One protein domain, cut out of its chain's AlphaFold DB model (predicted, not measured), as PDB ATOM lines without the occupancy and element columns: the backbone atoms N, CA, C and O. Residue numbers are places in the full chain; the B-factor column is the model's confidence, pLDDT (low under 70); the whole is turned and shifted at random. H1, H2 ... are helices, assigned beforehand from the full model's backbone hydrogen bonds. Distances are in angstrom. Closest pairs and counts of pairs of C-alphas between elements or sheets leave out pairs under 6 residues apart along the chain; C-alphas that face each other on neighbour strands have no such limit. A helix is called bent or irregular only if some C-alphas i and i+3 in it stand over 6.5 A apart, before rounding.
ATOM      1  N   GLN A  90     184.620 231.091 191.204       65.75
ATOM      2  CA  GLN A  90     184.203 230.482 189.935       65.75
ATOM      3  C   GLN A  90     184.205 231.488 188.782       65.75
ATOM      4  O   GLN A  90     184.611 231.148 187.673       65.75
ATOM      5  N   HIS A  91     183.841 232.743 189.054       66.94
ATOM      6  CA  HIS A  91     183.953 233.817 188.074       66.94
ATOM      7  C   HIS A  91     185.418 234.091 187.723       66.94
ATOM      8  O   HIS A  91     185.769 234.121 186.547       66.94
ATOM      9  N   ILE A  92     186.296 234.202 188.723       71.00
ATOM     10  CA  ILE A  92     187.731 234.426 188.502       71.00
ATOM     11  C   ILE A  92     188.344 233.270 187.701       71.00
ATOM     12  O   ILE A  92     189.062 233.515 186.734       71.00
ATOM     13  N   LEU A  93     188.018 232.018 188.035       75.38
ATOM     14  CA  LEU A  93     188.489 230.839 187.302       75.38
ATOM     15  C   LEU A  93     187.926 230.777 185.875       75.38
ATOM     16  O   LEU A  93     188.663 230.426 184.951       75.38
ATOM     17  N   GLY A  94     186.668 231.169 185.665       81.12
ATOM     18  CA  GLY A  94     186.062 231.279 184.336       81.12
ATOM     19  C   GLY A  94     186.768 232.319 183.462       81.12
ATOM     20  O   GLY A  94     187.150 232.025 182.328       81.12
ATOM     21  N   TRP A  95     187.043 233.500 184.020       77.00
ATOM     22  CA  TRP A  95     187.792 234.562 183.346       77.00
ATOM     23  C   TRP A  95     189.239 234.157 183.054       77.00
ATOM     24  O   TRP A  95     189.714 234.349 181.934       77.00
ATOM     25  N   LEU A  96     189.927 233.525 184.011       76.06
ATOM     26  CA  LEU A  96     191.285 233.017 183.805       76.06
ATOM     27  C   LEU A  96     191.317 231.985 182.673       76.06
ATOM     28  O   LEU A  96     192.190 232.034 181.807       76.06
ATOM     29  N   THR A  97     190.336 231.082 182.647       80.38
ATOM     30  CA  THR A  97     190.214 230.050 181.614       80.38
ATOM     31  C   THR A  97     189.972 230.675 180.243       80.38
ATOM     32  O   THR A  97     190.623 230.286 179.275       80.38
ATOM     33  N   LEU A  98     189.120 231.700 180.151       76.56
ATOM     34  CA  LEU A  98     188.835 232.407 178.902       76.56
ATOM     35  C   LEU A  98     190.061 233.180 178.388       76.56
ATOM     36  O   LEU A  98     190.393 233.082 177.207       76.56
ATOM     37  N   VAL A  99     190.806 233.851 179.271       74.56
ATOM     38  CA  VAL A  99     192.061 234.545 178.927       74.56
ATOM     39  C   VAL A  99     193.149 233.559 178.492       74.56
ATOM     40  O   VAL A  99     193.855 233.808 177.511       74.56
ATOM     41  N   ILE A 100     193.281 232.417 179.171       75.44
ATOM     42  CA  ILE A 100     194.230 231.357 178.797       75.44
ATOM     43  C   ILE A 100     193.844 230.745 177.445       75.44
ATOM     44  O   ILE A 100     194.717 230.540 176.600       75.44
ATOM     45  N   CYS A 101     192.556 230.497 177.204       74.50
ATOM     46  CA  CYS A 101     192.049 230.006 175.924       74.50
ATOM     47  C   CYS A 101     192.274 231.015 174.795       74.50
ATOM     48  O   CYS A 101     192.725 230.618 173.723       74.50
ATOM     49  N   LEU A 102     192.061 232.311 175.036       72.06
ATOM     50  CA  LEU A 102     192.298 233.363 174.048       72.06
ATOM     51  C   LEU A 102     193.793 233.507 173.729       72.06
ATOM     52  O   LEU A 102     194.174 233.550 172.561       72.06
ATOM     53  N   ARG A 103     194.666 233.463 174.745       68.50
ATOM     54  CA  ARG A 103     196.127 233.438 174.552       68.50
ATOM     55  C   ARG A 103     196.583 232.204 173.777       68.50
ATOM     56  O   ARG A 103     197.403 232.334 172.873       68.50
ATOM     57  N   LYS A 104     196.041 231.019 174.083       67.94
ATOM     58  CA  LYS A 104     196.333 229.782 173.342       67.94
ATOM     59  C   LYS A 104     195.821 229.848 171.903       67.94
ATOM     60  O   LYS A 104     196.551 229.452 171.004       67.94
ATOM     61  N   LYS A 105     194.620 230.391 171.669       72.75
ATOM     62  CA  LYS A 105     194.037 230.590 170.334       72.75
ATOM     63  C   LYS A 105     194.917 231.520 169.498       72.75
ATOM     64  O   LYS A 105     195.341 231.117 168.424       72.75
ATOM     65  N   VAL A 106     195.279 232.692 170.024       68.25
ATOM     66  CA  VAL A 106     196.158 233.661 169.345       68.25
ATOM     67  C   VAL A 106     197.548 233.071 169.093       68.25
ATOM     68  O   VAL A 106     198.084 233.211 167.997       68.25
ATOM     69  N   ALA A 107     198.125 232.358 170.064       64.69
ATOM     70  CA  ALA A 107     199.430 231.722 169.903       64.69
ATOM     71  C   ALA A 107     199.418 230.585 168.866       64.69
ATOM     72  O   ALA A 107     200.394 230.430 168.136       64.69
ATOM     73  N   LEU A 108     198.336 229.802 168.785       68.25
ATOM     74  CA  LEU A 108     198.176 228.729 167.802       68.25
ATOM     75  C   LEU A 108     197.902 229.273 166.397       68.25
ATOM     76  O   LEU A 108     198.505 228.781 165.446       68.25
ATOM     77  N   ASP A 109     197.077 230.313 166.272       61.75
ATOM     78  CA  ASP A 109     196.777 230.936 164.978       61.75
ATOM     79  C   ASP A 109     197.991 231.706 164.430       61.75
ATOM     80  O   ASP A 109     198.224 231.732 163.225       61.75
ATOM     81  N   MET A 110     198.845 232.244 165.311       56.78
ATOM     82  CA  MET A 110     200.100 232.907 164.931       56.78
ATOM     83  C   MET A 110     201.281 231.940 164.732       56.78
ATOM     84  O   MET A 110     202.262 232.292 164.075       56.78
ATOM     85  N   LYS A 111     201.212 230.704 165.243       54.06
ATOM     86  CA  LYS A 111     202.284 229.692 165.158       54.06
ATOM     87  C   LYS A 111     202.777 229.392 163.729       54.06
ATOM     88  O   LYS A 111     204.000 229.384 163.540       54.06
ATOM     89  N   PRO A 112     201.911 229.211 162.707       57.53
ATOM     90  CA  PRO A 112     202.374 229.005 161.330       57.53
ATOM     91  C   PRO A 112     203.057 230.247 160.739       57.53
ATOM     92  O   PRO A 112     203.917 230.116 159.868       57.53
ATOM     93  N   TYR A 113     202.753 231.442 161.255       53.47
ATOM     94  CA  TYR A 113     203.377 232.692 160.822       53.47
ATOM     95  C   TYR A 113     204.681 232.995 161.551       53.47
ATOM     96  O   TYR A 113     205.452 233.792 161.037       53.47
ATOM     97  N   VAL A 114     204.959 232.394 162.712       53.09
ATOM     98  CA  VAL A 114     206.168 232.675 163.509       53.09
ATOM     99  C   VAL A 114     207.332 231.743 163.149       53.09
ATOM    100  O   VAL A 114     208.480 232.195 163.146       53.09
ATOM    101  N   LEU A 115     207.067 230.491 162.760       53.78
ATOM    102  CA  LEU A 115     208.103 229.448 162.685       53.78
ATOM    103  C   LEU A 115     208.620 229.096 161.279       53.78
ATOM    104  O   LEU A 115     209.624 228.398 161.175       53.78
ATOM    105  N   LYS A 116     208.026 229.614 160.196       50.66
ATOM    106  CA  LYS A 116     208.589 229.455 158.842       50.66
ATOM    107  C   LYS A 116     209.479 230.665 158.506       50.66
ATOM    108  O   LYS A 116     208.986 231.781 158.355       50.66
ATOM    109  N   ASN A 117     210.796 230.433 158.530       53.28
ATOM    110  CA  ASN A 117     211.931 231.300 158.161       53.28
ATOM    111  C   ASN A 117     211.609 232.769 157.799       53.28
ATOM    112  O   ASN A 117     211.348 233.064 156.633       53.28
ATOM    113  N   PRO A 118     211.694 233.732 158.739       52.75
ATOM    114  CA  PRO A 118     211.601 235.134 158.377       52.75
ATOM    115  C   PRO A 118     212.961 235.632 157.887       52.75
ATOM    116  O   PRO A 118     213.939 235.675 158.640       52.75
ATOM    117  N   SER A 119     212.998 236.111 156.647       62.66
ATOM    118  CA  SER A 119     213.958 237.134 156.234       62.66
ATOM    119  C   SER A 119     213.990 238.283 157.263       62.66
ATOM    120  O   SER A 119     213.034 238.499 158.022       62.66
ATOM    121  N   LYS A 120     215.071 239.075 157.302       61.78
ATOM    122  CA  LYS A 120     215.159 240.254 158.194       61.78
ATOM    123  C   LYS A 120     213.949 241.199 158.035       61.78
ATOM    124  O   LYS A 120     213.528 241.811 159.014       61.78
ATOM    125  N   THR A 121     213.361 241.275 156.839       62.84
ATOM    126  CA  THR A 121     212.142 242.046 156.541       62.84
ATOM    127  C   THR A 121     210.881 241.424 157.151       62.84
ATOM    128  O   THR A 121     210.071 242.142 157.729       62.84
ATOM    129  N   GLY A 122     210.758 240.093 157.160       69.19
ATOM    130  CA  GLY A 122     209.648 239.391 157.813       69.19
ATOM    131  C   GLY A 122     209.585 239.618 159.328       69.19
ATOM    132  O   GLY A 122     208.496 239.771 159.879       69.19
ATOM    133  N   ARG A 123     210.735 239.711 160.016       73.62
ATOM    134  CA  ARG A 123     210.773 240.036 161.460       73.62
ATOM    135  C   ARG A 123     210.309 241.464 161.744       73.62
ATOM    136  O   ARG A 123     209.543 241.676 162.678       73.62
ATOM    137  N   LYS A 124     210.744 242.430 160.926       78.62
ATOM    138  CA  LYS A 124     210.332 243.837 161.054       78.62
ATOM    139  C   LYS A 124     208.822 243.990 160.864       78.62
ATOM    140  O   LYS A 124     208.178 244.601 161.711       78.62
ATOM    141  N   ASN A 125     208.251 243.350 159.842       79.56
ATOM    142  CA  ASN A 125     206.806 243.387 159.603       79.56
ATOM    143  C   ASN A 125     206.031 242.773 160.778       79.56
ATOM    144  O   ASN A 125     205.121 243.414 161.294       79.56
ATOM    145  N   ARG A 126     206.435 241.595 161.279       81.38
ATOM    146  CA  ARG A 126     205.811 240.960 162.463       81.38
ATOM    147  C   ARG A 126     205.788 241.885 163.680       81.38
ATOM    148  O   ARG A 126     204.744 242.035 164.308       81.38
ATOM    149  N   ASN A 127     206.917 242.524 163.985       84.31
ATOM    150  CA  ASN A 127     207.008 243.452 165.112       84.31
ATOM    151  C   ASN A 127     206.082 244.660 164.927       84.31
ATOM    152  O   ASN A 127     205.466 245.107 165.889       84.31
ATOM    153  N   MET A 128     205.941 245.161 163.700       82.62
ATOM    154  CA  MET A 128     205.031 246.266 163.405       82.62
ATOM    155  C   MET A 128     203.554 245.874 163.573       82.62
ATOM    156  O   MET A 128     202.818 246.607 164.230       82.62
ATOM    157  N   TYR A 129     203.127 244.701 163.088       82.12
ATOM    158  CA  TYR A 129     201.763 244.201 163.339       82.12
ATOM    159  C   TYR A 129     201.493 243.972 164.828       82.12
ATOM    160  O   TYR A 129     200.416 244.306 165.305       82.12
ATOM    161  N   ALA A 130     202.467 243.456 165.584       84.12
ATOM    162  CA  ALA A 130     202.318 243.276 167.027       84.12
ATOM    163  C   ALA A 130     202.118 244.615 167.759       84.12
ATOM    164  O   ALA A 130     201.294 244.707 168.670       84.12
ATOM    165  N   ARG A 131     202.832 245.669 167.340       84.19
ATOM    166  CA  ARG A 131     202.660 247.022 167.891       84.19
ATOM    167  C   ARG A 131     201.300 247.620 167.531       84.19
ATOM    168  O   ARG A 131     200.673 248.210 168.407       84.19
ATOM    169  N   LEU A 132     200.833 247.432 166.295       84.94
ATOM    170  CA  LEU A 132     199.512 247.899 165.862       84.94
ATOM    171  C   LEU A 132     198.388 247.190 166.629       84.94
ATOM    172  O   LEU A 132     197.487 247.847 167.136       84.94
ATOM    173  N   LEU A 133     198.488 245.865 166.786       84.25
ATOM    174  CA  LEU A 133     197.534 245.065 167.556       84.25
ATOM    175  C   LEU A 133     197.433 245.564 169.000       84.25
ATOM    176  O   LEU A 133     196.340 245.733 169.526       84.25
ATOM    177  N   LEU A 134     198.573 245.841 169.635       84.12
ATOM    178  CA  LEU A 134     198.591 246.371 170.995       84.12
ATOM    179  C   LEU A 134     197.941 247.760 171.084       84.12
ATOM    180  O   LEU A 134     197.227 248.030 172.046       84.12
ATOM    181  N   HIS A 135     198.176 248.634 170.103       84.06
ATOM    182  CA  HIS A 135     197.555 249.960 170.055       84.06
ATOM    183  C   HIS A 135     196.028 249.863 169.907       84.06
ATOM    184  O   HIS A 135     195.293 250.487 170.668       84.06
ATOM    185  N   MET A 136     195.559 249.019 168.989       80.44
ATOM    186  CA  MET A 136     194.137 248.756 168.754       80.44
ATOM    187  C   MET A 136     193.441 248.151 169.984       80.44
ATOM    188  O   MET A 136     192.364 248.604 170.369       80.44
ATOM    189  N   LEU A 137     194.096 247.210 170.679       82.19
ATOM    190  CA  LEU A 137     193.590 246.636 171.932       82.19
ATOM    191  C   LEU A 137     193.469 247.674 173.055       82.19
ATOM    192  O   LEU A 137     192.492 247.649 173.795       82.19
ATOM    193  N   LYS A 138     194.424 248.607 173.171       81.19
ATOM    194  CA  LYS A 138     194.367 249.692 174.167       81.19
ATOM    195  C   LYS A 138     193.216 250.670 173.928       81.19
ATOM    196  O   LYS A 138     192.735 251.262 174.883       81.19
ATOM    197  N   ARG A 139     192.789 250.843 172.674       79.50
ATOM    198  CA  ARG A 139     191.677 251.732 172.294       79.50
ATOM    199  C   ARG A 139     190.323 251.018 172.251       79.50
ATOM    200  O   ARG A 139     189.323 251.665 171.978       79.50
ATOM    201  N   GLY A 140     190.284 249.703 172.484       77.25
ATOM    202  CA  GLY A 140     189.060 248.904 172.358       77.25
ATOM    203  C   GLY A 140     188.543 248.771 170.918       77.25
ATOM    204  O   GLY A 140     187.401 248.367 170.726       77.25
ATOM    205  N   LEU A 141     189.364 249.088 169.908       79.44
ATOM    206  CA  LEU A 141     188.986 249.089 168.491       79.44
ATOM    207  C   LEU A 141     189.795 248.035 167.735       79.44
ATOM    208  O   LEU A 141     190.889 248.309 167.247       79.44
ATOM    209  N   LEU A 142     189.269 246.811 167.647       74.88
ATOM    210  CA  LEU A 142     189.869 245.760 166.824       74.88
ATOM    211  C   LEU A 142     189.315 245.833 165.393       74.88
ATOM    212  O   LEU A 142     188.378 245.119 165.041       74.88
ATOM    213  N   GLU A 143     189.887 246.709 164.572       72.75
ATOM    214  CA  GLU A 143     189.510 246.853 163.160       72.75
ATOM    215  C   GLU A 143     190.396 245.985 162.230       72.75
ATOM    216  O   GLU A 143     191.341 245.311 162.664       72.75
ATOM    217  N   LEU A 144     190.086 245.960 160.925       63.75
ATOM    218  CA  LEU A 144     190.929 245.346 159.887       63.75
ATOM    219  C   LEU A 144     192.364 245.896 160.020       63.75
ATOM    220  O   LEU A 144     192.538 247.112 160.051       63.75
ATOM    221  N   PRO A 145     193.411 245.052 160.121       63.19
ATOM    222  CA  PRO A 145     193.568 243.752 159.460       63.19
ATOM    223  C   PRO A 145     193.438 242.523 160.378       63.19
ATOM    224  O   PRO A 145     193.698 241.411 159.925       63.19
ATOM    225  N   PHE A 146     193.083 242.686 161.655       73.38
ATOM    226  CA  PHE A 146     193.071 241.571 162.619       73.38
ATOM    227  C   PHE A 146     191.761 240.777 162.640       73.38
ATOM    228  O   PHE A 146     191.678 239.750 163.310       73.38
ATOM    229  N   THR A 147     190.761 241.220 161.877       65.94
ATOM    230  CA  THR A 147     189.481 240.523 161.682       65.94
ATOM    231  C   THR A 147     189.512 239.521 160.524       65.94
ATOM    232  O   THR A 147     188.605 238.700 160.405       65.94
ATOM    233  N   VAL A 148     190.560 239.532 159.687       71.56
ATOM    234  CA  VAL A 148     190.719 238.619 158.545       71.56
ATOM    235  C   VAL A 148     192.007 237.822 158.699       71.56
ATOM    236  O   VAL A 148     193.089 238.381 158.886       71.56
ATOM    237  N   LYS A 149     191.905 236.495 158.582       72.31
ATOM    238  CA  LYS A 149     193.070 235.611 158.605       72.31
ATOM    239  C   LYS A 149     194.024 235.989 157.461       72.31
ATOM    240  O   LYS A 149     193.603 235.975 156.302       72.31
ATOM    241  N   PRO A 150     195.302 236.303 157.738       72.00
ATOM    242  CA  PRO A 150     196.224 236.684 156.681       72.00
ATOM    243  C   PRO A 150     196.460 235.509 155.723       72.00
ATOM    244  O   PRO A 150     196.609 234.362 156.152       72.00
ATOM    245  N   GLY A 151     196.504 235.802 154.420       74.69
ATOM    246  CA  GLY A 151     196.742 234.797 153.383       74.69
ATOM    247  C   GLY A 151     198.067 234.039 153.574       74.69
ATOM    248  O   GLY A 151     198.978 234.537 154.244       74.69
ATOM    249  N   PRO A 152     198.199 232.828 153.003       67.06
ATOM    250  CA  PRO A 152     199.420 232.038 153.111       67.06
ATOM    251  C   PRO A 152     200.594 232.767 152.444       67.06
ATOM    252  O   PRO A 152     200.539 233.105 151.264       67.06
ATOM    253  N   GLY A 153     201.663 233.020 153.202       72.50
ATOM    254  CA  GLY A 153     202.856 233.713 152.709       72.50
ATOM    255  C   GLY A 153     203.538 234.586 153.769       72.50
ATOM    256  O   GLY A 153     203.109 234.615 154.927       72.50
ATOM    257  N   PRO A 154     204.628 235.288 153.411       69.00
ATOM    258  CA  PRO A 154     205.229 236.291 154.284       69.00
ATOM    259  C   PRO A 154     204.240 237.437 154.537       69.00
ATOM    260  O   PRO A 154     203.558 237.891 153.620       69.00
ATOM    261  N   LEU A 155     204.169 237.919 155.785       75.44
ATOM    262  CA  LEU A 155     203.311 239.052 156.143       75.44
ATOM    263  C   LEU A 155     203.662 240.271 155.277       75.44
ATOM    264  O   LEU A 155     204.825 240.697 155.243       75.44
ATOM    265  N   LYS A 156     202.644 240.821 154.603       78.00
ATOM    266  CA  LYS A 156     202.751 242.046 153.799       78.00
ATOM    267  C   LYS A 156     203.281 243.193 154.663       78.00
ATOM    268  O   LYS A 156     203.179 243.156 155.881       78.00
ATOM    269  N   THR A 157     203.905 244.197 154.062       78.88
ATOM    270  CA  THR A 157     204.235 245.428 154.791       78.88
ATOM    271  C   THR A 157     202.944 246.138 155.183       78.88
ATOM    272  O   THR A 157     201.986 246.136 154.406       78.88
ATOM    273  N   LEU A 158     202.902 246.723 156.383       75.06
ATOM    274  CA  LEU A 158     201.760 247.542 156.785       75.06
ATOM    275  C   LEU A 158     201.592 248.696 155.783       75.06
ATOM    276  O   LEU A 158     202.588 249.355 155.480       75.06
ATOM    277  N   PRO A 159     200.374 248.943 155.267       77.50
ATOM    278  CA  PRO A 159     200.097 250.136 154.477       77.50
ATOM    279  C   PRO A 159     200.467 251.401 155.258       77.50
ATOM    280  O   PRO A 159     200.213 251.462 156.461       77.50
ATOM    281  N   THR A 160     201.002 252.420 154.581       70.38
ATOM    282  CA  THR A 160     201.416 253.697 155.199       70.38
ATOM    283  C   THR A 160     200.286 254.358 155.993       70.38
ATOM    284  O   THR A 160     200.520 254.928 157.052       70.38
ATOM    285  N   TYR A 161     199.035 254.201 155.549       71.25
ATOM    286  CA  TYR A 161     197.863 254.686 156.281       71.25
ATOM    287  C   TYR A 161     197.701 254.043 157.676       71.25
ATOM    288  O   TYR A 161     197.283 254.693 158.626       71.25
ATOM    289  N   MET A 162     198.116 252.785 157.848       73.56
ATOM    290  CA  MET A 162     198.068 252.082 159.138       73.56
ATOM    291  C   MET A 162     199.255 252.421 160.045       73.56
ATOM    292  O   MET A 162     199.206 252.145 161.241       73.56
ATOM    293  N   SER A 163     200.325 253.023 159.510       68.38
ATOM    294  CA  SER A 163     201.399 253.561 160.349       68.38
ATOM    295  C   SER A 163     201.075 254.922 160.964       68.38
ATOM    296  O   SER A 163     201.741 255.307 161.917       68.38
ATOM    297  N   ILE A 164     200.018 255.601 160.507       64.44
ATOM    298  CA  ILE A 164     199.576 256.892 161.059       64.44
ATOM    299  C   ILE A 164     199.087 256.732 162.511       64.44
ATOM    300  O   ILE A 164     199.289 257.623 163.329       64.44
ATOM    301  N   TYR A 165     198.586 255.546 162.890       62.78
ATOM    302  CA  TYR A 165     198.310 255.194 164.293       62.78
ATOM    303  C   TYR A 165     199.553 255.257 165.204       62.78
ATOM    304  O   TYR A 165     199.420 255.274 166.427       62.78
ATOM    305  N   PHE A 166     200.764 255.257 164.632       63.75
ATOM    306  CA  PHE A 166     202.014 255.455 165.368       63.75
ATOM    307  C   PHE A 166     202.511 256.910 165.356       63.75
ATOM    308  O   PHE A 166     203.346 257.239 166.195       63.75
ATOM    309  N   GLU A 167     202.046 257.747 164.423       56.00
ATOM    310  CA  GLU A 167     202.564 259.106 164.179       56.00
ATOM    311  C   GLU A 167     201.648 260.230 164.687       56.00
ATOM    312  O   GLU A 167     202.016 261.400 164.599       56.00
TER     313      GLU A 167
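This is residues 90 to 167 of the 454 residues of an uncharacterized protein of Tetraodon nigroviridis (UniProt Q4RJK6). Going along the printed part, you meet a narrow, open V of two long helices: H1 comes in as an arm, and after a tight turn H2 folds back from its end. The first part of the arm, residues 90 to 108, sticks out free of the rest, while the short H3 lies on the side of H2 away from H1, reached by a winding loop, residues 139 to 159. The printed part has 78 residues with three named helices, in the order H1, H2, H3, and no named strand; its class is all helix. The whole is loose, with a radius of gyration of the C-alphas of 14.5 A and spans of 45 by 30 by 19 A.

Begin with H1, residues 90 to 115, which has a kink of 38 degrees near residue 109 and is only just irregular there, the C-alphas of 109 and 112 being 7.0 A apart. H1 touches no helix, but it is near H2, residues 120 to 138, with 5 pairs of C-alphas within 10 A. H2, with residues 132 to 135 alone, only just touches H3, residues 160 to 167, with 3 pairs of C-alphas within 8 A; the closest are those of Leu 132 and Tyr 165, 7.6 A apart. H2 and H3 run the same way at a steep tilt of 61 degrees. H1 and H3 are apart. Every O i to N i+4 pair is within hydrogen-bond range in H2, against 20 of 22 in H1 and 0 of 4 in H3, where 4 of 5 O i to N i+3 pairs are.

Find C-alpha 90 at (184.203, 230.482, 189.935); from there H1 runs 36.3 A to Leu 115. H2 starts at C-alpha 120, (215.159, 240.254, 158.194), and runs 27.9 A to Lys 138. H3 ends at C-alpha 167, (202.564, 259.106, 164.179).

The C-alphas of Gln 90 and Ser 119, the two farthest apart, are 45.4 A from each other. The printed part has no cut; the link H1 to H2 is tight and that from H2 to H3 is long. Mean pLDDT of the printed part is 71.2, and residues 106 to 122 and 163 to 167 are among the 31 under 70.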